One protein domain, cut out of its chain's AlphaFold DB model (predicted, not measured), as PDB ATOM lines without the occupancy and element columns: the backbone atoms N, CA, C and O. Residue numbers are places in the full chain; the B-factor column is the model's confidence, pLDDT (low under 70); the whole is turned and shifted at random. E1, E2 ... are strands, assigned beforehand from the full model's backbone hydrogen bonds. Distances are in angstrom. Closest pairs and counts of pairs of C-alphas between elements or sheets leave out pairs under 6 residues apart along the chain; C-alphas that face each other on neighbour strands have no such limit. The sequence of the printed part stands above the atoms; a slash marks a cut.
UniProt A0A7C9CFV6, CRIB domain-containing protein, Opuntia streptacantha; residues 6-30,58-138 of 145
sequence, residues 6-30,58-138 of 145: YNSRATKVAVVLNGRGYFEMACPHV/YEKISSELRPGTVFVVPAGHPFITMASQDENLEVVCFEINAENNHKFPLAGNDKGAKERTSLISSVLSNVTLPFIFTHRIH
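Overview. This is residues 6 to 30 and 58 to 138 of the 145 residues of the protein "CRIB domain-containing protein" of Opuntia streptacantha (UniProt A0A7C9CFV6). Two antiparallel sheets stand face to face as a sandwich, a strongly twisted one of four strands, E4 E1 E6 E8, and a smaller one of three, E3 E2 E5, with the chain passing between them at four tight links. E7 belongs to neither sheet and pairs with short stretches at residues 6 to 7 and 115 to 116; a long unnamed stretch, residues 106 to 130, leads from it to E8, and its residues 122 to 127 stick out. The printed part has 106 residues with no named helix and eight strands, E1 to E8 in order; the class is all strand, though under half of the residues, 50, are in named elements. It is compact, with a radius of gyration of the C-alphas of 14.0 A and spans of 38 by 30 by 29 A.

Arrangement. In the larger sheet, inner strands E1, residues 11 to 18, and E6, residues 89 to 96, are antiparallel at 155 degrees, with N 13 and O 94 2.8 A apart, within hydrogen-bond range. Edge strand E4, residues 70 to 73, is antiparallel to E1, with N 14 and O 71 at 2.9 A. Edge strand E8, residues 131 to 137, is antiparallel to E6, with N 93 and O 133 at 2.8 A. In the other sheet, E2, residues 21 to 27, is the inner strand; it is antiparallel to E3, residues 59 to 65, with N 25 and O 61 at 2.8 A, and to E5, residues 79 to 83, with N 22 and O 82 at 2.8 A. The parts of the sheets that face each other are 10.3 A centre to centre, their best planes 19 degrees apart and their strands at 32 degrees. The closest C-alphas of E5 and E6, those of Ala 83 and Leu 89, are 5.0 A apart. E7, residues 102 to 105, pairs with no named strand and is apart from E5 and E8, for instance.

Along the chain. E1 begins at C-alpha 11, (119.548, 274.646, 327.701), and E8 ends at C-alpha 137, (119.198, 257.115, 318.412). From first to last C-alpha, E1 and E6 each measure 21.9 A, E2 19.8 A, E3 19.2 A, E8 18.7 A, E5 13.9 A, E4 10.4 A and E7 9.7 A.

Size, cuts and confidence. The C-alphas farthest apart, those of Asp 86 and Asn 126, are 40.4 A apart. Residues 31 to 57 are not printed, and C-alphas 30 and 58 across the cut are 7.9 A apart. The link E7 to E8, 25 residues, is long. Mean pLDDT of the printed part is 78.8; residue 30 and residues 109 to 136 are under 70.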
ATOM      1  N   TYR A   6     128.228 270.226 322.367       93.00
ATOM      2  CA  TYR A   6     127.617 271.175 323.295       93.00
ATOM      3  C   TYR A   6     126.787 272.221 322.545       93.00
ATOM      4  O   TYR A   6     127.036 272.521 321.374       93.00
ATOM      5  N   ASN A   7     125.784 272.765 323.234       91.75
ATOM      6  CA  ASN A   7     124.985 273.899 322.773       91.75
ATOM      7  C   ASN A   7     125.643 275.210 323.203       91.75
ATOM      8  O   ASN A   7     126.036 275.349 324.358       91.75
ATOM      9  N   SER A   8     125.726 276.193 322.310       92.12
ATOM     10  CA  SER A   8     126.312 277.501 322.622       92.12
ATOM     11  C   SER A   8     125.475 278.331 323.597       92.12
ATOM     12  O   SER A   8     126.030 279.085 324.393       92.12
ATOM     13  N   ARG A   9     124.142 278.225 323.511       91.94
ATOM     14  CA  ARG A   9     123.188 279.083 324.239       91.94
ATOM     15  C   ARG A   9     122.007 278.312 324.814       91.94
ATOM     16  O   ARG A   9     121.505 278.678 325.874       91.94
ATOM     17  N   ALA A  10     121.565 277.264 324.125       91.69
ATOM     18  CA  ALA A  10     120.362 276.555 324.524       91.69
ATOM     19  C   ALA A  10     120.609 275.650 325.732       91.69
ATOM     20  O   ALA A  10     121.568 274.875 325.758       91.69
ATOM     21  N   THR A  11     119.682 275.695 326.686       93.50
ATOM     22  CA  THR A  11     119.548 274.646 327.701       93.50
ATOM     23  C   THR A  11     118.596 273.588 327.169       93.50
ATOM     24  O   THR A  11     117.471 273.899 326.781       93.50
ATOM     25  N   LYS A  12     119.050 272.337 327.138       93.50
ATOM     26  CA  LYS A  12     118.250 271.198 326.694       93.50
ATOM     27  C   LYS A  12     117.587 270.547 327.902       93.50
ATOM     28  O   LYS A  12     118.280 270.164 328.839       93.50
ATOM     29  N   VAL A  13     116.277 270.353 327.844       94.56
ATOM     30  CA  VAL A  13     115.525 269.462 328.734       94.56
ATOM     31  C   VAL A  13     115.063 268.281 327.899       94.56
ATOM     32  O   VAL A  13     114.477 268.471 326.837       94.56
ATOM     33  N   ALA A  14     115.363 267.064 328.324       93.44
ATOM     34  CA  ALA A  14     115.106 265.868 327.537       93.44
ATOM     35  C   ALA A  14     114.352 264.825 328.354       93.44
ATOM     36  O   ALA A  14     114.673 264.608 329.519       93.44
ATOM     37  N   VAL A  15     113.369 264.184 327.725       94.81
ATOM     38  CA  VAL A  15     112.535 263.133 328.310       94.81
ATOM     39  C   VAL A  15     112.653 261.886 327.448       94.81
ATOM     40  O   VAL A  15     112.405 261.929 326.241       94.81
ATOM     41  N   VAL A  16     113.035 260.771 328.062       94.06
ATOM     42  CA  VAL A  16     113.104 259.476 327.383       94.06
ATOM     43  C   VAL A  16     111.690 258.925 327.230       94.06
ATOM     44  O   VAL A  16     110.993 258.711 328.223       94.06
ATOM     45  N   LEU A  17     111.268 258.694 325.989       91.75
ATOM     46  CA  LEU A  17     109.963 258.117 325.674       91.75
ATOM     47  C   LEU A  17     110.017 256.593 325.601       91.75
ATOM     48  O   LEU A  17     109.112 255.926 326.090       91.75
ATOM     49  N   ASN A  18     111.065 256.049 324.981       92.38
ATOM     50  CA  ASN A  18     111.196 254.615 324.749       92.38
ATOM     51  C   ASN A  18     112.669 254.183 324.663       92.38
ATOM     52  O   ASN A  18     113.544 255.000 324.365       92.38
ATOM     53  N   GLY A  19     112.921 252.896 324.895       91.56
ATOM     54  CA  GLY A  19     114.248 252.284 324.869       91.56
ATOM     55  C   GLY A  19     115.081 252.515 326.128       91.56
ATOM     56  O   GLY A  19     114.639 253.143 327.095       91.56
ATOM     57  N   ARG A  20     116.317 252.006 326.112       93.38
ATOM     58  CA  ARG A  20     117.319 252.218 327.164       93.38
ATOM     59  C   ARG A  20     118.619 252.735 326.577       93.38
ATOM     60  O   ARG A  20     118.899 252.606 325.384       93.38
ATOM     61  N   GLY A  21     119.420 253.336 327.441       92.75
ATOM     62  CA  GLY A  21     120.711 253.859 327.051       92.75
ATOM     63  C   GLY A  21     121.482 254.480 328.199       92.75
ATOM     64  O   GLY A  21     121.153 254.293 329.368       92.75
ATOM     65  N   TYR A  22     122.490 255.260 327.835       93.81
ATOM     66  CA  TYR A  22     123.395 255.924 328.760       93.81
ATOM     67  C   TYR A  22     123.563 257.391 328.380       93.81
ATOM     68  O   TYR A  22     123.610 257.752 327.201       93.81
ATOM     69  N   PHE A  23     123.673 258.230 329.401       94.38
ATOM     70  CA  PHE A  23     123.974 259.649 329.305       94.38
ATOM     71  C   PHE A  23     125.307 259.931 329.987       94.38
ATOM     72  O   PHE A  23     125.538 259.464 331.104       94.38
ATOM     73  N   GLU A  24     126.148 260.737 329.344       95.44
ATOM     74  CA  GLU A  24     127.344 261.306 329.960       95.44
ATOM     75  C   GLU A  24     127.449 262.799 329.651       95.44
ATOM     76  O   GLU A  24     127.105 263.242 328.556       95.44
ATOM     77  N   MET A  25     127.951 263.574 330.609       95.50
ATOM     78  CA  MET A  25     128.163 265.011 330.484       95.50
ATOM     79  C   MET A  25     129.396 265.451 331.269       95.50
ATOM     80  O   MET A  25     129.650 264.962 332.368       95.50
ATOM     81  N   ALA A  26     130.140 266.406 330.721       94.25
ATOM     82  CA  ALA A  26     131.214 267.097 331.420       94.25
ATOM     83  C   ALA A  26     130.672 268.394 332.039       94.25
ATOM     84  O   ALA A  26     130.121 269.239 331.332       94.25
ATOM     85  N   CYS A  27     130.827 268.562 333.353       91.31
ATOM     86  CA  CYS A  27     130.317 269.721 334.083       91.31
ATOM     87  C   CYS A  27     131.425 270.421 334.885       91.31
ATOM     88  O   CYS A  27     132.016 269.789 335.762       91.31
ATOM     89  N   PRO A  28     131.690 271.718 334.648       86.00
ATOM     90  CA  PRO A  28     132.700 272.463 335.396       86.00
ATOM     91  C   PRO A  28     132.211 272.980 336.762       86.00
ATOM     92  O   PRO A  28     133.001 273.507 337.539       86.00
ATOM     93  N   HIS A  29     130.912 272.856 337.065       80.38
ATOM     94  CA  HIS A  29     130.285 273.481 338.238       80.38
ATOM     95  C   HIS A  29     130.036 272.529 339.413       80.38
ATOM     96  O   HIS A  29     129.638 272.982 340.486       80.38
ATOM     97  N   VAL A  30     130.236 271.218 339.244       69.94
ATOM     98  CA  VAL A  30     130.058 270.278 340.357       69.94
ATOM     99  C   VAL A  30     131.280 270.379 341.259       69.94
ATOM    100  O   VAL A  30     132.321 269.781 341.005       69.94
ATOM    101  N   TYR A  58     136.668 269.592 335.118       87.88
ATOM    102  CA  TYR A  58     135.407 269.045 334.624       87.88
ATOM    103  C   TYR A  58     135.102 267.743 335.352       87.88
ATOM    104  O   TYR A  58     135.897 266.808 335.319       87.88
ATOM    105  N   GLU A  59     133.934 267.668 335.975       90.69
ATOM    106  CA  GLU A  59     133.422 266.434 336.560       90.69
ATOM    107  C   GLU A  59     132.576 265.675 335.538       90.69
ATOM    108  O   GLU A  59     131.764 266.264 334.815       90.69
ATOM    109  N   LYS A  60     132.744 264.350 335.501       93.69
ATOM    110  CA  LYS A  60     131.893 263.464 334.707       93.69
ATOM    111  C   LYS A  60     130.587 263.215 335.457       93.69
ATOM    112  O   LYS A  60     130.583 262.642 336.542       93.69
ATOM    113  N   ILE A  61     129.477 263.588 334.835       94.06
ATOM    114  CA  ILE A  61     128.126 263.225 335.252       94.06
ATOM    115  C   ILE A  61     127.648 262.117 334.323       94.06
ATOM    116  O   ILE A  61     127.721 262.266 333.105       94.06
ATOM    117  N   SER A  62     127.161 261.012 334.879       94.94
ATOM    118  CA  SER A  62     126.649 259.882 334.102       94.94
ATOM    119  C   SER A  62     125.367 259.326 334.701       94.94
ATOM    120  O   SER A  62     125.208 259.326 335.920       94.94
ATOM    121  N   SER A  63     124.473 258.827 333.852       94.94
ATOM    122  CA  SER A  63     123.235 258.164 334.272       94.94
ATOM    123  C   SER A  63     122.779 257.152 333.231       94.94
ATOM    124  O   SER A  63     122.997 257.337 332.032       94.94
ATOM    125  N   GLU A  64     122.079 256.117 333.685       95.94
ATOM    126  CA  GLU A  64     121.257 255.286 332.809       95.94
ATOM    127  C   GLU A  64     120.013 256.060 332.350       95.94
ATOM    128  O   GLU A  64     119.504 256.936 333.057       95.94
ATOM    129  N   LEU A  65     119.533 255.728 331.154       95.25
ATOM    130  CA  LEU A  65     118.341 256.282 330.525       95.25
ATOM    131  C   LEU A  65     117.304 255.173 330.349       95.25
ATOM    132  O   LEU A  65     117.605 254.128 329.773       95.25
ATOM    133  N   ARG A  66     116.083 255.405 330.838       96.00
ATOM    134  CA  ARG A  66     114.920 254.508 330.713       96.00
ATOM    135  C   ARG A  66     113.666 255.362 330.474       96.00
ATOM    136  O   ARG A  66     113.715 256.561 330.749       96.00
ATOM    137  N   PRO A  67     112.543 254.803 329.992       96.62
ATOM    138  CA  PRO A  67     111.326 255.582 329.777       96.62
ATOM    139  C   PRO A  67     110.911 256.349 331.039       96.62
ATOM    140  O   PRO A  67     110.900 255.791 332.136       96.62
ATOM    141  N   GLY A  68     110.613 257.640 330.885       94.75
ATOM    142  CA  GLY A  68     110.308 258.557 331.987       94.75
ATOM    143  C   GLY A  68     111.521 259.256 332.612       94.75
ATOM    144  O   GLY A  68     111.334 260.205 333.371       94.75
ATOM    145  N   THR A  69     112.762 258.865 332.287       97.00
ATOM    146  CA  THR A  69     113.952 259.615 332.714       97.00
ATOM    147  C   THR A  69     113.938 261.015 332.101       97.00
ATOM    148  O   THR A  69     113.798 261.170 330.885       97.00
ATOM    149  N   VAL A  70     114.145 262.025 332.948       95.81
ATOM    150  CA  VAL A  70     114.327 263.422 332.546       95.81
ATOM    151  C   VAL A  70     115.752 263.849 332.865       95.81
ATOM    152  O   VAL A  70     116.225 263.633 333.979       95.81
ATOM    153  N   PHE A  71     116.434 264.475 331.910       95.19
ATOM    154  CA  PHE A  71     117.756 265.056 332.135       95.19
ATOM    155  C   PHE A  71     117.862 266.453 331.532       95.19
ATOM    156  O   PHE A  71     117.168 266.802 330.572       95.19
ATOM    157  N   VAL A  72     118.743 267.262 332.119       95.94
ATOM    158  CA  VAL A  72     118.975 268.652 331.723       95.94
ATOM    159  C   VAL A  72     120.438 268.823 331.346       95.94
ATOM    160  O   VAL A  72     121.327 268.434 332.101       95.94
ATOM    161  N   VAL A  73     120.678 269.429 330.188       95.81
ATOM    162  CA  VAL A  73     122.011 269.811 329.721       95.81
ATOM    163  C   VAL A  73     122.056 271.332 329.612       95.81
ATOM    164  O   VAL A  73     121.427 271.894 328.706       95.81
ATOM    165  N   PRO A  74     122.769 272.018 330.518       95.88
ATOM    166  CA  PRO A  74     122.954 273.456 330.411       95.88
ATOM    167  C   PRO A  74     123.788 273.824 329.177       95.88
ATOM    168  O   PRO A  74     124.578 273.025 328.667       95.88
ATOM    169  N   ALA A  75     123.657 275.067 328.718       94.56
ATOM    170  CA  ALA A  75     124.512 275.593 327.658       94.56
ATOM    171  C   ALA A  75     126.005 275.449 328.022       94.56
ATOM    172  O   ALA A  75     126.394 275.531 329.189       94.56
ATOM    173  N   GLY A  76     126.846 275.199 327.022       93.69
ATOM    174  CA  GLY A  76     128.291 275.039 327.183       93.69
ATOM    175  C   GLY A  76     128.745 273.712 327.797       93.69
ATOM    176  O   GLY A  76     129.948 273.524 327.926       93.69
ATOM    177  N   HIS A  77     127.837 272.799 328.163       94.31
ATOM    178  CA  HIS A  77     128.198 271.508 328.757       94.31
ATOM    179  C   HIS A  77     128.280 270.424 327.671       94.31
ATOM    180  O   HIS A  77     127.252 270.093 327.068       94.31
ATOM    181  N   PRO A  78     129.473 269.864 327.392       95.06
ATOM    182  CA  PRO A  78     129.617 268.721 326.501       95.06
ATOM    183  C   PRO A  78     128.844 267.525 327.028       95.06
ATOM    184  O   PRO A  78     129.008 267.154 328.190       95.06
ATOM    185  N   PHE A  79     128.046 266.896 326.175       94.50
ATOM    186  CA  PHE A  79     127.303 265.704 326.552       94.50
ATOM    187  C   PHE A  79     127.178 264.716 325.400       94.50
ATOM    188  O   PHE A  79     127.423 265.034 324.232       94.50
ATOM    189  N   ILE A  80     126.765 263.506 325.753       93.38
ATOM    190  CA  ILE A  80     126.443 262.445 324.818       93.38
ATOM    191  C   ILE A  80     125.331 261.552 325.363       93.38
ATOM    192  O   ILE A  80     125.232 261.290 326.560       93.38
ATOM    193  N   THR A  81     124.501 261.061 324.447       91.44
ATOM    194  CA  THR A  81     123.495 260.028 324.695       91.44
ATOM    195  C   THR A  81     123.735 258.847 323.766       91.44
ATOM    196  O   THR A  81     123.910 259.013 322.551       91.44
ATOM    197  N   MET A  82     123.720 257.648 324.330       89.69
ATOM    198  CA  MET A  82     123.969 256.388 323.635       89.69
ATOM    199  C   MET A  82     122.789 255.456 323.871       89.69
ATOM    200  O   MET A  82     122.352 255.324 325.007       89.69
ATOM    201  N   ALA A  83     122.280 254.822 322.817       88.00
ATOM    202  CA  ALA A  83     121.333 253.724 322.964       88.00
ATOM    203  C   ALA A  83     122.071 252.470 323.459       88.00
ATOM    204  O   ALA A  83     123.248 252.283 323.136       88.00
ATOM    205  N   SER A  84     121.390 251.636 324.239       88.06
ATOM    206  CA  SER A  84     121.874 250.297 324.585       88.06
ATOM    207  C   SER A  84     121.944 249.412 323.333       88.06
ATOM    208  O   SER A  84     121.302 249.708 322.331       88.06
ATOM    209  N   GLN A  85     122.725 248.329 323.374       75.38
ATOM    210  CA  GLN A  85     123.028 247.499 322.193       75.38
ATOM    211  C   GLN A  85     121.804 246.841 321.534       75.38
ATOM    212  O   GLN A  85     121.878 246.484 320.364       75.38
ATOM    213  N   ASP A  86     120.680 246.725 322.241       81.31
ATOM    214  CA  ASP A  86     119.570 245.868 321.805       81.31
ATOM    215  C   ASP A  86     118.290 246.640 321.459       81.31
ATOM    216  O   ASP A  86     117.301 246.046 321.032       81.31
ATOM    217  N   GLU A  87     118.260 247.960 321.653       83.06
ATOM    218  CA  GLU A  87     117.055 248.752 321.401       83.06
ATOM    219  C   GLU A  87     117.367 250.203 321.036       83.06
ATOM    220  O   GLU A  87     118.323 250.807 321.517       83.06
ATOM    221  N   ASN A  88     116.510 250.791 320.202       87.12
ATOM    222  CA  ASN A  88     116.598 252.208 319.872       87.12
ATOM    223  C   ASN A  88     116.191 253.057 321.077       87.12
ATOM    224  O   ASN A  88     115.193 252.767 321.730       87.12
ATOM    225  N   LEU A  89     116.910 254.153 321.305       88.19
ATOM    226  CA  LEU A  89     116.562 255.132 322.331       88.19
ATOM    227  C   LEU A  89     115.800 256.300 321.692       88.19
ATOM    228  O   LEU A  89     116.313 256.969 320.791       88.19
ATOM    229  N   GLU A  90     114.586 256.559 322.170       90.88
ATOM    230  CA  GLU A  90     113.710 257.637 321.705       90.88
ATOM    231  C   GLU A  90     113.579 258.707 322.786       90.88
ATOM    232  O   GLU A  90     113.151 258.433 323.908       90.88
ATOM    233  N   VAL A  91     113.951 259.941 322.448       87.44
ATOM    234  CA  VAL A  91     114.021 261.057 323.396       87.44
ATOM    235  C   VAL A  91     113.359 262.286 322.789       87.44
ATOM    236  O   VAL A  91     113.743 262.736 321.709       87.44
ATOM    237  N   VAL A  92     112.401 262.877 323.499       89.56
ATOM    238  CA  VAL A  92     111.881 264.211 323.168       89.56
ATOM    239  C   VAL A  92     112.715 265.252 323.882       89.56
ATOM    240  O   VAL A  92     113.053 265.109 325.053       89.56
ATOM    241  N   CYS A  93     113.069 266.299 323.154       89.44
ATOM    242  CA  CYS A  93     113.978 267.326 323.610       89.44
ATOM    243  C   CYS A  93     113.348 268.703 323.436       89.44
ATOM    244  O   CYS A  93     112.810 269.023 322.379       89.44
ATOM    245  N   PHE A  94     113.500 269.517 324.467       89.06
ATOM    246  CA  PHE A  94     113.087 270.904 324.535       89.06
ATOM    247  C   PHE A  94     114.349 271.757 324.642       89.06
ATOM    248  O   PHE A  94     115.110 271.613 325.598       89.06
ATOM    249  N   GLU A  95     114.596 272.627 323.670       88.69
ATOM    250  CA  GLU A  95     115.680 273.609 323.734       88.69
ATOM    251  C   GLU A  95     115.120 274.976 324.144       88.69
ATOM    252  O   GLU A  95     114.387 275.630 323.399       88.69
ATOM    253  N   ILE A  96     115.472 275.399 325.357       89.56
ATOM    254  CA  ILE A  96     115.155 276.711 325.923       89.56
ATOM    255  C   ILE A  96     116.276 277.674 325.524       89.56
ATOM    256  O   ILE A  96     117.447 277.308 325.611       89.56
ATOM    257  N   ASN A  97     115.938 278.903 325.121       89.06
ATOM    258  CA  ASN A  97     116.883 279.901 324.590       89.06
ATOM    259  C   ASN A  97     117.612 279.429 323.318       89.06
ATOM    260  O   ASN A  97     118.815 279.640 323.161       89.06
ATOM    261  N   ALA A  98     116.885 278.775 322.406       85.56
ATOM    262  CA  ALA A  98     117.476 278.245 321.178       85.56
ATOM    263  C   ALA A  98     117.735 279.305 320.093       85.56
ATOM    264  O   ALA A  98     118.392 279.013 319.094       85.56
ATOM    265  N   GLU A  99     117.256 280.537 320.274       85.19
ATOM    266  CA  GLU A  99     117.554 281.620 319.342       85.19
ATOM    267  C   GLU A  99     119.073 281.845 319.250       85.19
ATOM    268  O   GLU A  99     119.765 282.041 320.255       85.19
ATOM    269  N   ASN A 100     119.597 281.789 318.022       86.38
ATOM    270  CA  ASN A 100     121.029 281.854 317.723       86.38
ATOM    271  C   ASN A 100     121.873 280.777 318.440       86.38
ATOM    272  O   ASN A 100     123.083 280.949 318.622       86.38
ATOM    273  N   ASN A 101     121.258 279.661 318.844       86.50
ATOM    274  CA  ASN A 101     121.976 278.506 319.363       86.50
ATOM    275  C   ASN A 101     122.740 277.790 318.239       86.50
ATOM    276  O   ASN A 101     122.288 277.674 317.096       86.50
ATOM    277  N   HIS A 102     123.927 277.309 318.576       87.94
ATOM    278  CA  HIS A 102     124.797 276.562 317.684       87.94
ATOM    279  C   HIS A 102     125.241 275.286 318.377       87.94
ATOM    280  O   HIS A 102     125.610 275.321 319.554       87.94
ATOM    281  N   LYS A 103     125.211 274.180 317.638       89.44
ATOM    282  CA  LYS A 103     125.738 272.898 318.092       89.44
ATOM    283  C   LYS A 103     127.179 272.790 317.622       89.44
ATOM    284  O   LYS A 103     127.472 273.051 316.455       89.44
ATOM    285  N   PHE A 104     128.066 272.443 318.544       89.31
ATOM    286  CA  PHE A 104     129.490 272.267 318.279       89.31
ATOM    287  C   PHE A 104     129.871 270.801 318.500       89.31
ATOM    288  O   PHE A 104     130.062 270.396 319.651       89.31
ATOM    289  N   PRO A 105     129.950 269.997 317.427       87.94
ATOM    290  CA  PRO A 105     130.424 268.623 317.502       87.94
ATOM    291  C   PRO A 105     131.877 268.571 317.982       87.94
ATOM    292  O   PRO A 105     132.712 269.376 317.570       87.94
ATOM    293  N   LEU A 106     132.184 267.609 318.849       87.56
ATOM    294  CA  LEU A 106     133.516 267.409 319.430       87.56
ATOM    295  C   LEU A 106     134.252 266.198 318.843       87.56
ATOM    296  O   LEU A 106     135.442 266.018 319.090       87.56
ATOM    297  N   ALA A 107     133.563 265.364 318.065       82.00
ATOM    298  CA  ALA A 107     134.148 264.224 317.370       82.00
ATOM    299  C   ALA A 107     133.524 264.060 315.972       82.00
ATOM    300  O   ALA A 107     132.641 264.821 315.585       82.00
ATOM    301  N   GLY A 108     133.981 263.071 315.204       71.38
ATOM    302  CA  GLY A 108     133.567 262.873 313.810       71.38
ATOM    303  C   GLY A 108     134.395 263.683 312.807       71.38
ATOM    304  O   GLY A 108     135.291 264.437 313.188       71.38
ATOM    305  N   ASN A 109     134.121 263.477 311.516       61.56
ATOM    306  CA  ASN A 109     134.883 264.081 310.411       61.56
ATOM    307  C   ASN A 109     134.585 265.576 310.215       61.56
ATOM    308  O   ASN A 109     135.355 266.281 309.573       61.56
ATOM    309  N   ASP A 110     133.537 266.068 310.867       56.28
ATOM    310  CA  ASP A 110     133.072 267.450 310.837       56.28
ATOM    311  C   ASP A 110     133.654 268.272 312.000       56.28
ATOM    312  O   ASP A 110     132.961 269.024 312.693       56.28
ATOM    313  N   LYS A 111     134.963 268.123 312.251       45.75
ATOM    314  CA  LYS A 111     135.669 268.922 313.262       45.75
ATOM    315  C   LYS A 111     135.606 270.397 312.856       45.75
ATOM    316  O   LYS A 111     136.234 270.806 311.888       45.75
ATOM    317  N   GLY A 112     134.838 271.190 313.601       47.72
ATOM    318  CA  GLY A 112     134.618 272.611 313.311       47.72
ATOM    319  C   GLY A 112     133.378 272.919 312.466       47.72
ATOM    320  O   GLY A 112     133.129 274.094 312.189       47.72
ATOM    321  N   ALA A 113     132.564 271.921 312.095       47.03
ATOM    322  CA  ALA A 113     131.280 272.191 311.462       47.03
ATOM    323  C   ALA A 113     130.318 272.796 312.488       47.03
ATOM    324  O   ALA A 113     129.859 272.157 313.435       47.03
ATOM    325  N   LYS A 114     130.019 274.076 312.296       49.38
ATOM    326  CA  LYS A 114     128.940 274.760 312.991       49.38
ATOM    327  C   LYS A 114     127.627 274.275 312.392       49.38
ATOM    328  O   LYS A 114     127.157 274.839 311.403       49.38
ATOM    329  N   GLU A 115     127.019 273.254 312.986       53.25
ATOM    330  CA  GLU A 115     125.655 272.894 312.621       53.25
ATOM    331  C   GLU A 115     124.732 273.987 313.175       53.25
ATOM    332  O   GLU A 115     124.445 274.086 314.375       53.25
ATOM    333  N   ARG A 116     124.321 274.899 312.289       43.44
ATOM    334  CA  ARG A 116     123.179 275.763 312.565       43.44
ATOM    335  C   ARG A 116     121.983 274.837 312.687       43.44
ATOM    336  O   ARG A 116     121.706 274.088 311.757       43.44
ATOM    337  N   THR A 117     121.261 274.914 313.799       44.59
ATOM    338  CA  THR A 117     119.918 274.340 313.873       44.59
ATOM    339  C   THR A 117     119.053 275.100 312.863       44.59
ATOM    340  O   THR A 117     118.518 276.165 313.151       44.59
ATOM    341  N   SER A 118     119.049 274.613 311.622       35.94
ATOM    342  CA  SER A 118     118.184 275.061 310.543       35.94
ATOM    343  C   SER A 118     116.776 274.608 310.892       35.94
ATOM    344  O   SER A 118     116.562 273.446 311.236       35.94
ATOM    345  N   LEU A 119     115.841 275.552 310.856       38.16
ATOM    346  CA  LEU A 119     114.426 275.369 311.135       38.16
ATOM    347  C   LEU A 119     113.844 274.287 310.214       38.16
ATOM    348  O   LEU A 119     113.389 274.581 309.114       38.16
ATOM    349  N   ILE A 120     113.830 273.036 310.665       33.09
ATOM    350  CA  ILE A 120     112.985 271.987 310.089       33.09
ATOM    351  C   ILE A 120     112.028 271.519 311.183       33.09
ATOM    352  O   ILE A 120     112.118 270.420 311.718       33.09
ATOM    353  N   SER A 121     111.145 272.435 311.563       30.09
ATOM    354  CA  SER A 121     109.808 272.154 312.078       30.09
ATOM    355  C   SER A 121     109.039 273.466 311.980       30.09
ATOM    356  O   SER A 121     109.131 274.340 312.842       30.09
ATOM    357  N   SER A 122     108.365 273.667 310.851       33.56
ATOM    358  CA  SER A 122     107.330 274.684 310.759       33.56
ATOM    359  C   SER A 122     106.187 274.265 311.675       33.56
ATOM    360  O   SER A 122     105.592 273.215 311.445       33.56
ATOM    361  N   VAL A 123     105.914 275.088 312.686       32.56
ATOM    362  CA  VAL A 123     104.602 275.530 313.196       32.56
ATOM    363  C   VAL A 123     104.821 276.009 314.642       32.56
ATOM    364  O   VAL A 123     105.334 275.276 315.481       32.56
ATOM    365  N   LEU A 124     104.414 277.261 314.899       32.34
ATOM    366  CA  LEU A 124     104.477 278.036 316.157       32.34
ATOM    367  C   LEU A 124     105.692 278.960 316.368       32.34
ATOM    368  O   LEU A 124     106.177 279.146 317.482       32.34
ATOM    369  N   SER A 125     106.107 279.670 315.320       31.25
ATOM    370  CA  SER A 125     106.781 280.964 315.473       31.25
ATOM    371  C   SER A 125     105.770 282.024 315.938       31.25
ATOM    372  O   SER A 125     105.155 282.670 315.095       31.25
ATOM    373  N   ASN A 126     105.520 282.115 317.252       34.62
ATOM    374  CA  ASN A 126     105.084 283.336 317.974       34.62
ATOM    375  C   ASN A 126     104.750 283.110 319.460       34.62
ATOM    376  O   ASN A 126     104.033 283.893 320.076       34.62
ATOM    377  N   VAL A 127     105.302 282.072 320.077       35.12
ATOM    378  CA  VAL A 127     105.310 281.971 321.535       35.12
ATOM    379  C   VAL A 127     106.750 281.720 321.944       35.12
ATOM    380  O   VAL A 127     107.484 281.037 321.231       35.12
ATOM    381  N   THR A 128     107.155 282.271 323.084       47.62
ATOM    382  CA  THR A 128     108.361 281.934 323.857       47.62
ATOM    383  C   THR A 128     108.335 280.457 324.300       47.62
ATOM    384  O   THR A 128     108.495 280.135 325.472       47.62
ATOM    385  N   LEU A 129     108.030 279.537 323.386       43.38
ATOM    386  CA  LEU A 129     107.992 278.105 323.610       43.38
ATOM    387  C   LEU A 129     109.369 277.529 323.276       43.38
ATOM    388  O   LEU A 129     110.011 277.972 322.321       43.38
ATOM    389  N   PRO A 130     109.840 276.546 324.056       53.12
ATOM    390  CA  PRO A 130     111.058 275.827 323.727       53.12
ATOM    391  C   PRO A 130     110.910 275.141 322.368       53.12
ATOM    392  O   PRO A 130     109.844 274.617 322.040       53.12
ATOM    393  N   PHE A 131     111.990 275.094 321.591       54.97
ATOM    394  CA  PHE A 131     112.003 274.309 320.361       54.97
ATOM    395  C   PHE A 131     111.890 272.830 320.726       54.97
ATOM    396  O   PHE A 131     112.736 272.308 321.456       54.97
ATOM    397  N   ILE A 132     110.836 272.176 320.237       63.81
ATOM    398  CA  ILE A 132     110.572 270.758 320.480       63.81
ATOM    399  C   ILE A 132     111.077 269.963 319.285       63.81
ATOM    400  O   ILE A 132     110.681 270.215 318.149       63.81
ATOM    401  N   PHE A 133     111.920 268.972 319.543       69.50
ATOM    402  CA  PHE A 133     112.298 267.983 318.544       69.50
ATOM    403  C   PHE A 133     112.401 266.600 319.170       69.50
ATOM    404  O   PHE A 133     112.777 266.438 320.333       69.50
ATOM    405  N   THR A 134     112.116 265.586 318.364       62.72
ATOM    406  CA  THR A 134     112.323 264.189 318.740       62.72
ATOM    407  C   THR A 134     113.662 263.725 318.183       62.72
ATOM    408  O   THR A 134     113.996 263.976 317.025       62.72
ATOM    409  N   HIS A 135     114.459 263.056 319.006       66.81
ATOM    410  CA  HIS A 135     115.657 262.344 318.580       66.81
ATOM    411  C   HIS A 135     115.442 260.848 318.743       66.81
ATOM    412  O   HIS A 135     115.036 260.376 319.804       66.81
ATOM    413  N   ARG A 136     115.752 260.107 317.679       68.31
ATOM    414  CA  ARG A 136     115.800 258.650 317.691       68.31
ATOM    415  C   ARG A 136     117.234 258.216 317.457       68.31
ATOM    416  O   ARG A 136     117.788 258.430 316.379       68.31
ATOM    417  N   ILE A 137     117.838 257.632 318.481       72.19
ATOM    418  CA  ILE A 137     119.198 257.115 318.412       72.19
ATOM    419  C   ILE A 137     119.095 255.657 318.009       72.19
ATOM    420  O   ILE A 137     118.690 254.809 318.803       72.19
ATOM    421  N   HIS A 138     119.457 255.397 316.758       71.44
ATOM    422  CA  HIS A 138     119.478 254.048 316.224       71.44
ATOM    423  C   HIS A 138     120.698 253.293 316.741       71.44
ATOM    424  O   HIS A 138     121.812 253.839 316.814       71.44
TER     425      HIS A 138